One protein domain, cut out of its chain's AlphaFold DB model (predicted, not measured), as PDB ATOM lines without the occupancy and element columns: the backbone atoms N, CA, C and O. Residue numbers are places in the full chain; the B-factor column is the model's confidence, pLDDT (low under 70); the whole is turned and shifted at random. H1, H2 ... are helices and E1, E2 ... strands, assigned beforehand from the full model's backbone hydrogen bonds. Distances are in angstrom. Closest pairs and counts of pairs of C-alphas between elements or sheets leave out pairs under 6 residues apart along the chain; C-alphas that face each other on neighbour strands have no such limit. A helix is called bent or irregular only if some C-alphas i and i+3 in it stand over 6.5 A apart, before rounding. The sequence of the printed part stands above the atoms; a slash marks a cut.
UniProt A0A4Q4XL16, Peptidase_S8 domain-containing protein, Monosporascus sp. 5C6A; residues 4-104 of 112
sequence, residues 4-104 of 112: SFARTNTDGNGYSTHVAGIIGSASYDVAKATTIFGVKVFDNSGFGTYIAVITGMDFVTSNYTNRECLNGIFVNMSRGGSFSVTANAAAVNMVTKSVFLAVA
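What this domain is: This is residues 4 to 104 of the 112 residues of the protein "Peptidase_S8 domain-containing protein" of Monosporascus sp. 5C6A (UniProt A0A4Q4XL16). What shape is this? A small sheet, E1 beside E2, has side-by-side helices H2 and H3 next to it and H1 beyond E1. What builds it? The 101 printed residues are of mixed class, under half in named elements: H1, H2, E1, H3, E2. It is compact, radius of gyration of the C-alphas 13.5 A, spanning 36 by 32 by 23 A.

Where its parts are: Where are the strands? E1 is residues 73 to 77, 13.2 A; E2 is 99 to 103, 12.4 A, ending at C-alpha 103 (116.771, 83.238, 199.021). And the helices? H2 is residues 50 to 66, 25.1 A, irregular with C-alphas 62 and 65 7.3 A apart; H3 is 85 to 96, 16.2 A; H1 is 15 to 24, 14.4 A, from C-alpha 15 (131.037, 84.208, 202.940).

How they stand to each other: How do strands pair? E1 and E2 are parallel at 20 degrees, with N 75 and O 100 within hydrogen-bond range at 2.8 A. E1, H3, E2 form a strand-helix-strand unit, parallel strands joined through a helix, its crossover right-handed. And the helices? H2 and H3 touch, closest C-alphas Thr 61 and Met 94 at 5.6 A, a shallow tilt of 14 degrees, the same way. H1 and E1 are near each other; H1 and H2 are apart. Every O i to N i+4 pair is within hydrogen-bond range in H1 and H3, 11 of 13 in H2.

The domain as a whole: How large is it? The farthest C-alphas, Ser 27 and Val 85, are 38.3 A apart. What else? The printed part has no cut, H1 to H2 is a long link of 25 residues, and residues 64 to 65 are under pLDDT 70.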
ATOM      1  N   SER A   4     124.942  97.045 210.503       94.19
ATOM      2  CA  SER A   4     125.280  95.775 211.127       94.19
ATOM      3  C   SER A   4     124.425  95.540 212.356       94.19
ATOM      4  O   SER A   4     124.307  96.398 213.228       94.19
ATOM      5  N   PHE A   5     123.901  94.327 212.431       94.25
ATOM      6  CA  PHE A   5     123.167  93.771 213.556       94.25
ATOM      7  C   PHE A   5     123.964  92.625 214.207       94.25
ATOM      8  O   PHE A   5     123.422  91.848 214.985       94.25
ATOM      9  N   ALA A   6     125.267  92.528 213.897       87.81
ATOM     10  CA  ALA A   6     126.163  91.448 214.321       87.81
ATOM     11  C   ALA A   6     127.443  91.946 215.026       87.81
ATOM     12  O   ALA A   6     128.506  91.342 214.908       87.81
ATOM     13  N   ARG A   7     127.346  93.063 215.765       82.69
ATOM     14  CA  ARG A   7     128.406  93.699 216.590       82.69
ATOM     15  C   ARG A   7     129.654  94.216 215.854       82.69
ATOM     16  O   ARG A   7     130.379  95.022 216.426       82.69
ATOM     17  N   THR A   8     129.912  93.808 214.614       87.81
ATOM     18  CA  THR A   8     131.045  94.273 213.792       87.81
ATOM     19  C   THR A   8     130.576  94.692 212.405       87.81
ATOM     20  O   THR A   8     129.563  94.198 211.923       87.81
ATOM     21  N   ASN A   9     131.306  95.586 211.736       87.88
ATOM     22  CA  ASN A   9     130.958  96.045 210.382       87.88
ATOM     23  C   ASN A   9     131.733  95.333 209.266       87.88
ATOM     24  O   ASN A   9     131.388  95.473 208.094       87.88
ATOM     25  N   THR A  10     132.765  94.574 209.619       92.62
ATOM     26  CA  THR A  10     133.612  93.854 208.666       92.62
ATOM     27  C   THR A  10     133.087  92.438 208.464       92.62
ATOM     28  O   THR A  10     132.643  91.795 209.420       92.62
ATOM     29  N   ASP A  11     133.157  91.929 207.235       93.69
ATOM     30  CA  ASP A  11     132.991  90.498 206.994       93.69
ATOM     31  C   ASP A  11     134.266  89.757 207.420       93.69
ATOM     32  O   ASP A  11     135.256  89.744 206.696       93.69
ATOM     33  N   GLY A  12     134.252  89.184 208.625       95.12
ATOM     34  CA  GLY A  12     135.326  88.307 209.101       95.12
ATOM     35  C   GLY A  12     135.133  86.830 208.755       95.12
ATOM     36  O   GLY A  12     136.009  86.038 209.079       95.12
ATOM     37  N   ASN A  13     134.007  86.452 208.138       94.62
ATOM     38  CA  ASN A  13     133.748  85.076 207.708       94.62
ATOM     39  C   ASN A  13     134.185  84.851 206.251       94.62
ATOM     40  O   ASN A  13     134.631  83.767 205.891       94.62
ATOM     41  N   GLY A  14     134.038  85.878 205.412       96.00
ATOM     42  CA  GLY A  14     134.354  85.864 203.982       96.00
ATOM     43  C   GLY A  14     133.206  85.371 203.098       96.00
ATOM     44  O   GLY A  14     133.214  85.624 201.893       96.00
ATOM     45  N   TYR A  15     132.197  84.711 203.674       94.62
ATOM     46  CA  TYR A  15     131.037  84.208 202.940       94.62
ATOM     47  C   TYR A  15     130.268  85.327 202.226       94.62
ATOM     48  O   TYR A  15     129.961  85.208 201.040       94.62
ATOM     49  N   SER A  16     129.975  86.437 202.913       93.75
ATOM     50  CA  SER A  16     129.218  87.540 202.314       93.75
ATOM     51  C   SER A  16     130.028  88.257 201.237       93.75
ATOM     52  O   SER A  16     129.465  88.606 200.203       93.75
ATOM     53  N   THR A  17     131.335  88.437 201.435       95.69
ATOM     54  CA  THR A  17     132.236  88.979 200.410       95.69
ATOM     55  C   THR A  17     132.315  88.070 199.184       95.69
ATOM     56  O   THR A  17     132.268  88.574 198.064       95.69
ATOM     57  N   HIS A  18     132.379  86.748 199.366       95.69
ATOM     58  CA  HIS A  18     132.371  85.790 198.260       95.69
ATOM     59  C   HIS A  18     131.075  85.881 197.445       95.69
ATOM     60  O   HIS A  18     131.117  86.056 196.229       95.69
ATOM     61  N   VAL A  19     129.924  85.854 198.120       96.38
ATOM     62  CA  VAL A  19     128.608  85.959 197.474       96.38
ATOM     63  C   VAL A  19     128.419  87.317 196.789       96.38
ATOM     64  O   VAL A  19     127.951  87.373 195.655       96.38
ATOM     65  N   ALA A  20     128.834  88.414 197.428       95.75
ATOM     66  CA  ALA A  20     128.845  89.740 196.810       95.75
ATOM     67  C   ALA A  20     129.708  89.763 195.539       95.75
ATOM     68  O   ALA A  20     129.336  90.399 194.556       95.75
ATOM     69  N   GLY A  21     130.827  89.037 195.535       96.31
ATOM     70  CA  GLY A  21     131.710  88.943 194.380       96.31
ATOM     71  C   GLY A  21     131.114  88.209 193.176       96.31
ATOM     72  O   GLY A  21     131.471  88.535 192.053       96.31
ATOM     73  N   ILE A  22     130.197  87.265 193.384       95.62
ATOM     74  CA  ILE A  22     129.456  86.605 192.290       95.62
ATOM     75  C   ILE A  22     128.434  87.574 191.659       95.62
ATOM     76  O   ILE A  22     128.106  87.470 190.476       95.62
ATOM     77  N   ILE A  23     127.905  88.508 192.457       95.81
ATOM     78  CA  ILE A  23     126.856  89.445 192.035       95.81
ATOM     79  C   ILE A  23     127.431  90.673 191.311       95.81
ATOM     80  O   ILE A  23     126.929  91.009 190.234       95.81
ATOM     81  N   GLY A  24     128.401  91.363 191.934       95.38
ATOM     82  CA  GLY A  24     128.957  92.650 191.463       95.38
ATOM     83  C   GLY A  24     130.501  92.858 191.537       95.38
ATOM     84  O   GLY A  24     130.930  94.010 191.596       95.38
ATOM     85  N   SER A  25     131.361  91.821 191.568       94.06
ATOM     86  CA  SER A  25     132.806  91.960 191.267       94.06
ATOM     87  C   SER A  25     133.206  92.067 189.780       94.06
ATOM     88  O   SER A  25     132.850  91.274 188.912       94.06
ATOM     89  N   ALA A  26     134.205  92.904 189.498       89.31
ATOM     90  CA  ALA A  26     134.755  93.072 188.148       89.31
ATOM     91  C   ALA A  26     135.132  91.763 187.406       89.31
ATOM     92  O   ALA A  26     135.019  91.709 186.180       89.31
ATOM     93  N   SER A  27     135.556  90.710 188.117       88.75
ATOM     94  CA  SER A  27     136.100  89.480 187.516       88.75
ATOM     95  C   SER A  27     135.098  88.326 187.378       88.75
ATOM     96  O   SER A  27     135.155  87.624 186.374       88.75
ATOM     97  N   TYR A  28     134.166  88.138 188.319       80.81
ATOM     98  CA  TYR A  28     133.399  86.879 188.452       80.81
ATOM     99  C   TYR A  28     131.875  87.044 188.293       80.81
ATOM    100  O   TYR A  28     131.101  86.197 188.726       80.81
ATOM    101  N   ASP A  29     131.468  88.148 187.671       83.81
ATOM    102  CA  ASP A  29     130.132  88.717 187.828       83.81
ATOM    103  C   ASP A  29     129.015  88.336 186.881       83.81
ATOM    104  O   ASP A  29     129.214  88.222 185.670       83.81
ATOM    105  N   VAL A  30     127.806  88.425 187.445       91.38
ATOM    106  CA  VAL A  30     126.542  88.559 186.714       91.38
ATOM    107  C   VAL A  30     126.218  90.027 186.376       91.38
ATOM    108  O   VAL A  30     125.841  90.310 185.240       91.38
ATOM    109  N   ALA A  31     126.376  90.981 187.309       93.56
ATOM    110  CA  ALA A  31     125.913  92.371 187.151       93.56
ATOM    111  C   ALA A  31     127.000  93.425 187.466       93.56
ATOM    112  O   ALA A  31     126.881  94.200 188.414       93.56
ATOM    113  N   LYS A  32     128.020  93.526 186.600       89.12
ATOM    114  CA  LYS A  32     129.246  94.348 186.780       89.12
ATOM    115  C   LYS A  32     129.063  95.827 187.129       89.12
ATOM    116  O   LYS A  32     129.968  96.432 187.693       89.12
ATOM    117  N   ALA A  33     127.941  96.428 186.749       91.00
ATOM    118  CA  ALA A  33     127.659  97.845 186.994       91.00
ATOM    119  C   ALA A  33     126.711  98.072 188.186       91.00
ATOM    120  O   ALA A  33     126.257  99.194 188.406       91.00
ATOM    121  N   THR A  34     126.367  97.020 188.937       93.38
ATOM    122  CA  THR A  34     125.490  97.147 190.100       93.38
ATOM    123  C   THR A  34     126.215  97.779 191.284       93.38
ATOM    124  O   THR A  34     127.426  97.643 191.452       93.38
ATOM    125  N   THR A  35     125.460  98.452 192.149       92.62
ATOM    126  CA  THR A  35     125.989  98.953 193.421       92.62
ATOM    127  C   THR A  35     125.716  97.934 194.519       92.62
ATOM    128  O   THR A  35     124.562  97.612 194.800       92.62
ATOM    129  N   ILE A  36     126.773  97.440 195.172       93.19
ATOM    130  CA  ILE A  36     126.640  96.479 196.271       93.19
ATOM    131  C   ILE A  36     126.499  97.182 197.616       93.19
ATOM    132  O   ILE A  36     127.295  98.030 198.023       93.19
ATOM    133  N   PHE A  37     125.505  96.722 198.361       94.06
ATOM    134  CA  PHE A  37     125.116  97.233 199.658       94.06
ATOM    135  C   PHE A  37     125.153  96.110 200.698       94.06
ATOM    136  O   PHE A  37     124.382  95.159 200.630       94.06
ATOM    137  N   GLY A  38     126.052  96.219 201.678       94.38
ATOM    138  CA  GLY A  38     126.169  95.236 202.761       94.38
ATOM    139  C   GLY A  38     125.251  95.550 203.944       94.38
ATOM    140  O   GLY A  38     125.338  96.648 204.499       94.38
ATOM    141  N   VAL A  39     124.431  94.578 204.350       95.44
ATOM    142  CA  VAL A  39     123.673  94.565 205.612       95.44
ATOM    143  C   VAL A  39     124.043  93.288 206.358       95.44
ATOM    144  O   VAL A  39     123.740  92.189 205.898       95.44
ATOM    145  N   LYS A  40     124.749  93.413 207.482       95.75
ATOM    146  CA  LYS A  40     125.291  92.246 208.194       95.75
ATOM    147  C   LYS A  40     124.362  91.815 209.314       95.75
ATOM    148  O   LYS A  40     124.119  92.570 210.251       95.75
ATOM    149  N   VAL A  41     123.899  90.574 209.219       96.50
ATOM    150  CA  VAL A  41     123.009  89.924 210.198       96.50
ATOM    151  C   VAL A  41     123.627  88.661 210.814       96.50
ATOM    152  O   VAL A  41     123.075  88.103 211.758       96.50
ATOM    153  N   PHE A  42     124.798  88.249 210.316       95.19
ATOM    154  CA  PHE A  42     125.606  87.144 210.835       95.19
ATOM    155  C   PHE A  42     126.954  87.666 211.345       95.19
ATOM    156  O   PHE A  42     127.543  88.573 210.750       95.19
ATOM    157  N   ASP A  43     127.453  87.101 212.439       94.19
ATOM    158  CA  ASP A  43     128.763  87.411 213.006       94.19
ATOM    159  C   ASP A  43     129.917  86.856 212.147       94.19
ATOM    160  O   ASP A  43     129.722  86.384 211.026       94.19
ATOM    161  N   ASN A  44     131.155  86.979 212.627       95.31
ATOM    162  CA  ASN A  44     132.340  86.534 211.881       95.31
ATOM    163  C   ASN A  44     132.518  85.006 211.868       95.31
ATOM    164  O   ASN A  44     133.236  84.483 211.020       95.31
ATOM    165  N   SER A  45     131.826  84.290 212.751       93.19
ATOM    166  CA  SER A  45     131.745  82.827 212.743       93.19
ATOM    167  C   SER A  45     130.587  82.327 211.865       93.19
ATOM    168  O   SER A  45     130.419  81.124 211.684       93.19
ATOM    169  N   GLY A  46     129.796  83.245 211.297       91.62
ATOM    170  CA  GLY A  46     128.640  82.951 210.458       91.62
ATOM    171  C   GLY A  46     127.346  82.720 211.242       91.62
ATOM    172  O   GLY A  46     126.333  82.383 210.636       91.62
ATOM    173  N   PHE A  47     127.320  82.901 212.560       91.12
ATOM    174  CA  PHE A  47     126.105  82.710 213.352       91.12
ATOM    175  C   PHE A  47     125.258  83.979 213.393       91.12
ATOM    176  O   PHE A  47     125.764  85.097 213.373       91.12
ATOM    177  N   GLY A  48     123.941  83.813 213.432       91.44
ATOM    178  CA  GLY A  48     122.982  84.911 213.435       91.44
ATOM    179  C   GLY A  48     121.678  84.461 214.067       91.44
ATOM    180  O   GLY A  48     121.375  83.270 214.115       91.44
ATOM    181  N   THR A  49     120.916  85.417 214.586       94.19
ATOM    182  CA  THR A  49     119.601  85.153 215.181       94.19
ATOM    183  C   THR A  49     118.506  85.576 214.214       94.19
ATOM    184  O   THR A  49     118.692  86.524 213.451       94.19
ATOM    185  N   TYR A  50     117.331  84.945 214.291       95.50
ATOM    186  CA  TYR A  50     116.163  85.414 213.535       95.50
ATOM    187  C   TYR A  50     115.854  86.883 213.815       95.50
ATOM    188  O   TYR A  50     115.516  87.609 212.891       95.50
ATOM    189  N   ILE A  51     116.038  87.343 215.056       95.81
ATOM    190  CA  ILE A  51     115.844  88.751 215.423       95.81
ATOM    191  C   ILE A  51     116.770  89.650 214.595       95.81
ATOM    192  O   ILE A  51     116.303  90.620 214.005       95.81
ATOM    193  N   ALA A  52     118.062  89.322 214.497       95.88
ATOM    194  CA  ALA A  52     119.011  90.105 213.707       95.88
ATOM    195  C   ALA A  52     118.684  90.072 212.206       95.88
ATOM    196  O   ALA A  52     118.757  91.107 211.547       95.88
ATOM    197  N   VAL A  53     118.286  88.908 211.676       96.19
ATOM    198  CA  VAL A  53     117.891  88.745 210.266       96.19
ATOM    199  C   VAL A  53     116.655  89.585 209.948       96.19
ATOM    200  O   VAL A  53     116.710  90.410 209.041       96.19
ATOM    201  N   ILE A  54     115.585  89.443 210.734       96.94
ATOM    202  CA  ILE A  54     114.333  90.198 210.578       96.94
ATOM    203  C   ILE A  54     114.600  91.701 210.694       96.94
ATOM    204  O   ILE A  54     114.201  92.459 209.818       96.94
ATOM    205  N   THR A  55     115.370  92.132 211.698       96.25
ATOM    206  CA  THR A  55     115.734  93.553 211.852       96.25
ATOM    207  C   THR A  55     116.499  94.074 210.630       96.25
ATOM    208  O   THR A  55     116.275  95.198 210.181       96.25
ATOM    209  N   GLY A  56     117.381  93.259 210.045       95.81
ATOM    210  CA  GLY A  56     118.073  93.597 208.804       95.81
ATOM    211  C   GLY A  56     117.135  93.710 207.600       95.81
ATOM    212  O   GLY A  56     117.280  94.637 206.803       95.81
ATOM    213  N   MET A  57     116.156  92.813 207.480       96.12
ATOM    214  CA  MET A  57     115.129  92.857 206.431       96.12
ATOM    215  C   MET A  57     114.260  94.109 206.554       96.12
ATOM    216  O   MET A  57     114.051  94.816 205.566       96.12
ATOM    217  N   ASP A  58     113.823  94.440 207.767       95.69
ATOM    218  CA  ASP A  58     113.041  95.645 208.050       95.69
ATOM    219  C   ASP A  58     113.852  96.919 207.782       95.69
ATOM    220  O   ASP A  58     113.340  97.887 207.209       95.69
ATOM    221  N   PHE A  59     115.149  96.915 208.112       94.75
ATOM    222  CA  PHE A  59     116.055  98.008 207.765       94.75
ATOM    223  C   PHE A  59     116.125  98.220 206.250       94.75
ATOM    224  O   PHE A  59     115.971  99.349 205.789       94.75
ATOM    225  N   VAL A  60     116.308  97.155 205.462       93.81
ATOM    226  CA  VAL A  60     116.328  97.262 203.995       93.81
ATOM    227  C   VAL A  60     114.982  97.760 203.471       93.81
ATOM    228  O   VAL A  60     114.954  98.688 202.667       93.81
ATOM    229  N   THR A  61     113.878  97.208 203.974       92.12
ATOM    230  CA  THR A  61     112.514  97.565 203.552       92.12
ATOM    231  C   THR A  61     112.172  99.028 203.834       92.12
ATOM    232  O   THR A  61     111.467  99.655 203.052       92.12
ATOM    233  N   SER A  62     112.673  99.589 204.935       88.94
ATOM    234  CA  SER A  62     112.418 100.982 205.326       88.94
ATOM    235  C   SER A  62     113.387 101.990 204.705       88.94
ATOM    236  O   SER A  62     113.004 103.131 204.471       88.94
ATOM    237  N   ASN A  63     114.640 101.601 204.443       77.56
ATOM    238  CA  ASN A  63     115.683 102.534 204.002       77.56
ATOM    239  C   ASN A  63     115.937 102.539 202.494       77.56
ATOM    240  O   ASN A  63     116.698 103.387 202.025       77.56
ATOM    241  N   TYR A  64     115.366 101.613 201.719       68.75
ATOM    242  CA  TYR A  64     115.710 101.526 200.300       68.75
ATOM    243  C   TYR A  64     115.294 102.763 199.493       68.75
ATOM    244  O   TYR A  64     115.984 103.112 198.539       68.75
ATOM    245  N   THR A  65     114.216 103.453 199.883       63.53
ATOM    246  CA  THR A  65     113.724 104.661 199.193       63.53
ATOM    247  C   THR A  65     114.677 105.843 199.317       63.53
ATOM    248  O   THR A  65     114.613 106.769 198.519       63.53
ATOM    249  N   ASN A  66     115.590 105.804 200.288       76.25
ATOM    250  CA  ASN A  66     116.613 106.832 200.467       76.25
ATOM    251  C   ASN A  66     117.791 106.656 199.495       76.25
ATOM    252  O   ASN A  66     118.809 107.331 199.641       76.25
ATOM    253  N   ARG A  67     117.702 105.717 198.542       78.38
ATOM    254  CA  ARG A  67     118.747 105.457 197.552       78.38
ATOM    255  C   ARG A  67     118.220 105.593 196.139       78.38
ATOM    256  O   ARG A  67     117.138 105.120 195.807       78.38
ATOM    257  N   GLU A  68     119.054 106.173 195.289       83.25
ATOM    258  CA  GLU A  68     118.805 106.266 193.856       83.25
ATOM    259  C   GLU A  68     119.095 104.913 193.189       83.25
ATOM    260  O   GLU A  68     120.160 104.669 192.628       83.25
ATOM    261  N   CYS A  69     118.136 103.995 193.287       85.81
ATOM    262  CA  CYS A  69     118.158 102.699 192.611       85.81
ATOM    263  C   CYS A  69     117.098 102.680 191.502       85.81
ATOM    264  O   CYS A  69     116.078 102.002 191.608       85.81
ATOM    265  N   LEU A  70     117.332 103.459 190.439       84.81
ATOM    266  CA  LEU A  70     116.363 103.701 189.354       84.81
ATOM    267  C   LEU A  70     115.911 102.422 188.629       84.81
ATOM    268  O   LEU A  70     114.784 102.352 188.149       84.81
ATOM    269  N   ASN A  71     116.772 101.403 188.586       89.25
ATOM    270  CA  ASN A  71     116.506 100.129 187.912       89.25
ATOM    271  C   ASN A  71     115.918  99.060 188.852       89.25
ATOM    272  O   ASN A  71     115.898  97.879 188.512       89.25
ATOM    273  N   GLY A  72     115.453  99.465 190.035       89.62
ATOM    274  CA  GLY A  72     114.924  98.570 191.056       89.62
ATOM    275  C   GLY A  72     115.983  98.081 192.042       89.62
ATOM    276  O   GLY A  72     117.162  98.436 191.972       89.62
ATOM    277  N   ILE A  73     115.531  97.283 193.008       91.88
ATOM    278  CA  ILE A  73     116.353  96.786 194.113       91.88
ATOM    279  C   ILE A  73     116.269  95.272 194.171       91.88
ATOM    280  O   ILE A  73     115.186  94.684 194.187       91.88
ATOM    281  N   PHE A  74     117.446  94.668 194.259       93.81
ATOM    282  CA  PHE A  74     117.656  93.244 194.431       93.81
ATOM    283  C   PHE A  74     118.279  92.984 195.804       93.81
ATOM    284  O   PHE A  74     119.248  93.641 196.191       93.81
ATOM    285  N   VAL A  75     117.738  92.010 196.530       96.06
ATOM    286  CA  VAL A  75     118.294  91.511 197.786       96.06
ATOM    287  C   VAL A  75     118.558  90.026 197.645       96.06
ATOM    288  O   VAL A  75     117.661  89.246 197.338       96.06
ATOM    289  N   ASN A  76     119.792  89.642 197.936       96.94
ATOM    290  CA  ASN A  76     120.199  88.254 198.014       96.94
ATOM    291  C   ASN A  76     120.409  87.843 199.475       96.94
ATOM    292  O   ASN A  76     121.209  88.448 200.193       96.94
ATOM    293  N   MET A  77     119.724  86.782 199.887       93.94
ATOM    294  CA  MET A  77     119.802  86.183 201.213       93.94
ATOM    295  C   MET A  77     120.188  84.706 201.081       93.94
ATOM    296  O   MET A  77     119.371  83.799 201.213       93.94
ATOM    297  N   SER A  78     121.470  84.453 200.811       92.06
ATOM    298  CA  SER A  78     122.007  83.103 200.556       92.06
ATOM    299  C   SER A  78     122.122  82.207 201.796       92.06
ATOM    300  O   SER A  78     122.883  81.246 201.802       92.06
ATOM    301  N   ARG A  79     121.393  82.504 202.871       87.88
ATOM    302  CA  ARG A  79     121.353  81.670 204.068       87.88
ATOM    303  C   ARG A  79     119.955  81.724 204.668       87.88
ATOM    304  O   ARG A  79     119.468  82.806 204.986       87.88
ATOM    305  N   GLY A  80     119.351  80.552 204.803       86.00
ATOM    306  CA  GLY A  80     118.083  80.347 205.488       86.00
ATOM    307  C   GLY A  80     118.277  79.703 206.860       86.00
ATOM    308  O   GLY A  80     119.383  79.646 207.400       86.00
ATOM    309  N   GLY A  81     117.177  79.206 207.406       89.12
ATOM    310  CA  GLY A  81     117.124  78.402 208.619       89.12
ATOM    311  C   GLY A  81     115.800  77.645 208.659       89.12
ATOM    312  O   GLY A  81     115.068  77.628 207.672       89.12
ATOM    313  N   SER A  82     115.462  77.059 209.804       91.19
ATOM    314  CA  SER A  82     114.157  76.426 210.021       91.19
ATOM    315  C   SER A  82     112.972  77.360 209.719       91.19
ATOM    316  O   SER A  82     113.090  78.590 209.709       91.19
ATOM    317  N   PHE A  83     111.792  76.774 209.515       93.81
ATOM    318  CA  PHE A  83     110.572  77.537 209.274       93.81
ATOM    319  C   PHE A  83     110.302  78.563 210.387       93.81
ATOM    320  O   PHE A  83     110.352  78.250 211.577       93.81
ATOM    321  N   SER A  84     109.974  79.792 209.990       96.38
ATOM    322  CA  SER A  84     109.605  80.871 210.903       96.38
ATOM    323  C   SER A  84     108.539  81.752 210.267       96.38
ATOM    324  O   SER A  84     108.795  82.441 209.281       96.38
ATOM    325  N   VAL A  85     107.344  81.773 210.865       97.81
ATOM    326  CA  VAL A  85     106.225  82.617 210.405       97.81
ATOM    327  C   VAL A  85     106.640  84.087 210.358       97.81
ATOM    328  O   VAL A  85     106.342  84.787 209.396       97.81
ATOM    329  N   THR A  86     107.366  84.556 211.375       97.38
ATOM    330  CA  THR A  86     107.779  85.960 211.477       97.38
ATOM    331  C   THR A  86     108.842  86.321 210.441       97.38
ATOM    332  O   THR A  86     108.754  87.385 209.833       97.38
ATOM    333  N   ALA A  87     109.816  85.439 210.184       96.69
ATOM    334  CA  ALA A  87     110.814  85.679 209.140       96.69
ATOM    335  C   ALA A  87     110.175  85.673 207.744       96.69
ATOM    336  O   ALA A  87     110.457  86.544 206.923       96.69
ATOM    337  N   ASN A  88     109.242  84.749 207.509       97.69
ATOM    338  CA  ASN A  88     108.509  84.671 206.251       97.69
ATOM    339  C   ASN A  88     107.616  85.903 206.043       97.69
ATOM    340  O   ASN A  88     107.556  86.433 204.937       97.69
ATOM    341  N   ALA A  89     106.979  86.418 207.098       98.25
ATOM    342  CA  ALA A  89     106.219  87.665 207.026       98.25
ATOM    343  C   ALA A  89     107.111  88.868 206.661       98.25
ATOM    344  O   ALA A  89     106.718  89.686 205.829       98.25
ATOM    345  N   ALA A  90     108.329  88.947 207.211       97.38
ATOM    346  CA  ALA A  90     109.300  89.970 206.821       97.38
ATOM    347  C   ALA A  90     109.704  89.836 205.338       97.38
ATOM    348  O   ALA A  90     109.796  90.839 204.630       97.38
ATOM    349  N   ALA A  91     109.873  88.609 204.831       97.19
ATOM    350  CA  ALA A  91     110.186  88.359 203.421       97.19
ATOM    351  C   ALA A  91     109.042  88.808 202.497       97.19
ATOM    352  O   ALA A  91     109.271  89.515 201.515       97.19
ATOM    353  N   VAL A  92     107.796  88.471 202.849       97.88
ATOM    354  CA  VAL A  92     106.594  88.924 202.130       97.88
ATOM    355  C   VAL A  92     106.494  90.451 202.124       97.88
ATOM    356  O   VAL A  92     106.140  91.041 201.100       97.88
ATOM    357  N   ASN A  93     106.838  91.109 203.232       96.69
ATOM    358  CA  ASN A  93     106.838  92.568 203.318       96.69
ATOM    359  C   ASN A  93     107.853  93.200 202.348       96.69
ATOM    360  O   ASN A  93     107.505  94.146 201.640       96.69
ATOM    361  N   MET A  94     109.067  92.644 202.234       95.81
ATOM    362  CA  MET A  94     110.065  93.099 201.251       95.81
ATOM    363  C   MET A  94     109.515  93.037 199.822       95.81
ATOM    364  O   MET A  94     109.542  94.034 199.097       95.81
ATOM    365  N   VAL A  95     108.958  91.887 199.436       95.88
ATOM    366  CA  VAL A  95     108.414  91.669 198.086       95.88
ATOM    367  C   VAL A  95     107.233  92.597 197.804       95.88
ATOM    368  O   VAL A  95     107.154  93.196 196.735       95.88
ATOM    369  N   THR A  96     106.354  92.801 198.789       95.44
ATOM    370  CA  THR A  96     105.209  93.724 198.689       95.44
ATOM    371  C   THR A  96     105.652  95.178 198.497       95.44
ATOM    372  O   THR A  96     104.924  95.989 197.928       95.44
ATOM    373  N   LYS A  97     106.866  95.524 198.936       91.69
ATOM    374  CA  LYS A  97     107.503  96.830 198.724       91.69
ATOM    375  C   LYS A  97     108.363  96.884 197.456       91.69
ATOM    376  O   LYS A  97     109.205  97.774 197.345       91.69
ATOM    377  N   SER A  98     108.139  95.975 196.508       90.50
ATOM    378  CA  SER A  98     108.834  95.895 195.215       90.50
ATOM    379  C   SER A  98     110.338  95.630 195.319       90.50
ATOM    380  O   SER A  98     111.096  95.967 194.410       90.50
ATOM    381  N   VAL A  99     110.784  95.008 196.413       93.00
ATOM    382  CA  VAL A  99     112.148  94.484 196.524       93.00
ATOM    383  C   VAL A  99     112.172  93.076 195.939       93.00
ATOM    384  O   VAL A  99     111.468  92.191 196.424       93.00
ATOM    385  N   PHE A 100     113.004  92.839 194.922       94.94
ATOM    386  CA  PHE A 100     113.233  91.483 194.429       94.94
ATOM    387  C   PHE A 100     114.084  90.729 195.452       94.94
ATOM    388  O   PHE A 100     115.255  91.058 195.646       94.94
ATOM    389  N   LEU A 101     113.504  89.724 196.106       96.44
ATOM    390  CA  LEU A 101     114.173  88.929 197.131       96.44
ATOM    391  C   LEU A 101     114.519  87.537 196.587       96.44
ATOM    392  O   LEU A 101     113.628  86.753 196.273       96.44
ATOM    393  N   ALA A 102     115.813  87.223 196.519       96.88
ATOM    394  CA  ALA A 102     116.322  85.880 196.260       96.88
ATOM    395  C   ALA A 102     116.814  85.245 197.566       96.88
ATOM    396  O   ALA A 102     117.562  85.868 198.323       96.88
ATOM    397  N   VAL A 103     116.415  83.999 197.816       95.56
ATOM    398  CA  VAL A 103     116.771  83.238 199.021       95.56
ATOM    399  C   VAL A 103     117.364  81.884 198.639       95.56
ATOM    400  O   VAL A 103     117.019  81.324 197.600       95.56
ATOM    401  N   ALA A 104     118.265  81.354 199.467       95.25
ATOM    402  CA  ALA A 104     118.726  79.975 199.316       95.25
ATOM    403  C   ALA A 104     117.656  78.991 199.814       95.25
ATOM    404  O   ALA A 104     117.079  79.214 200.875       95.25
TER     405      ALA A 104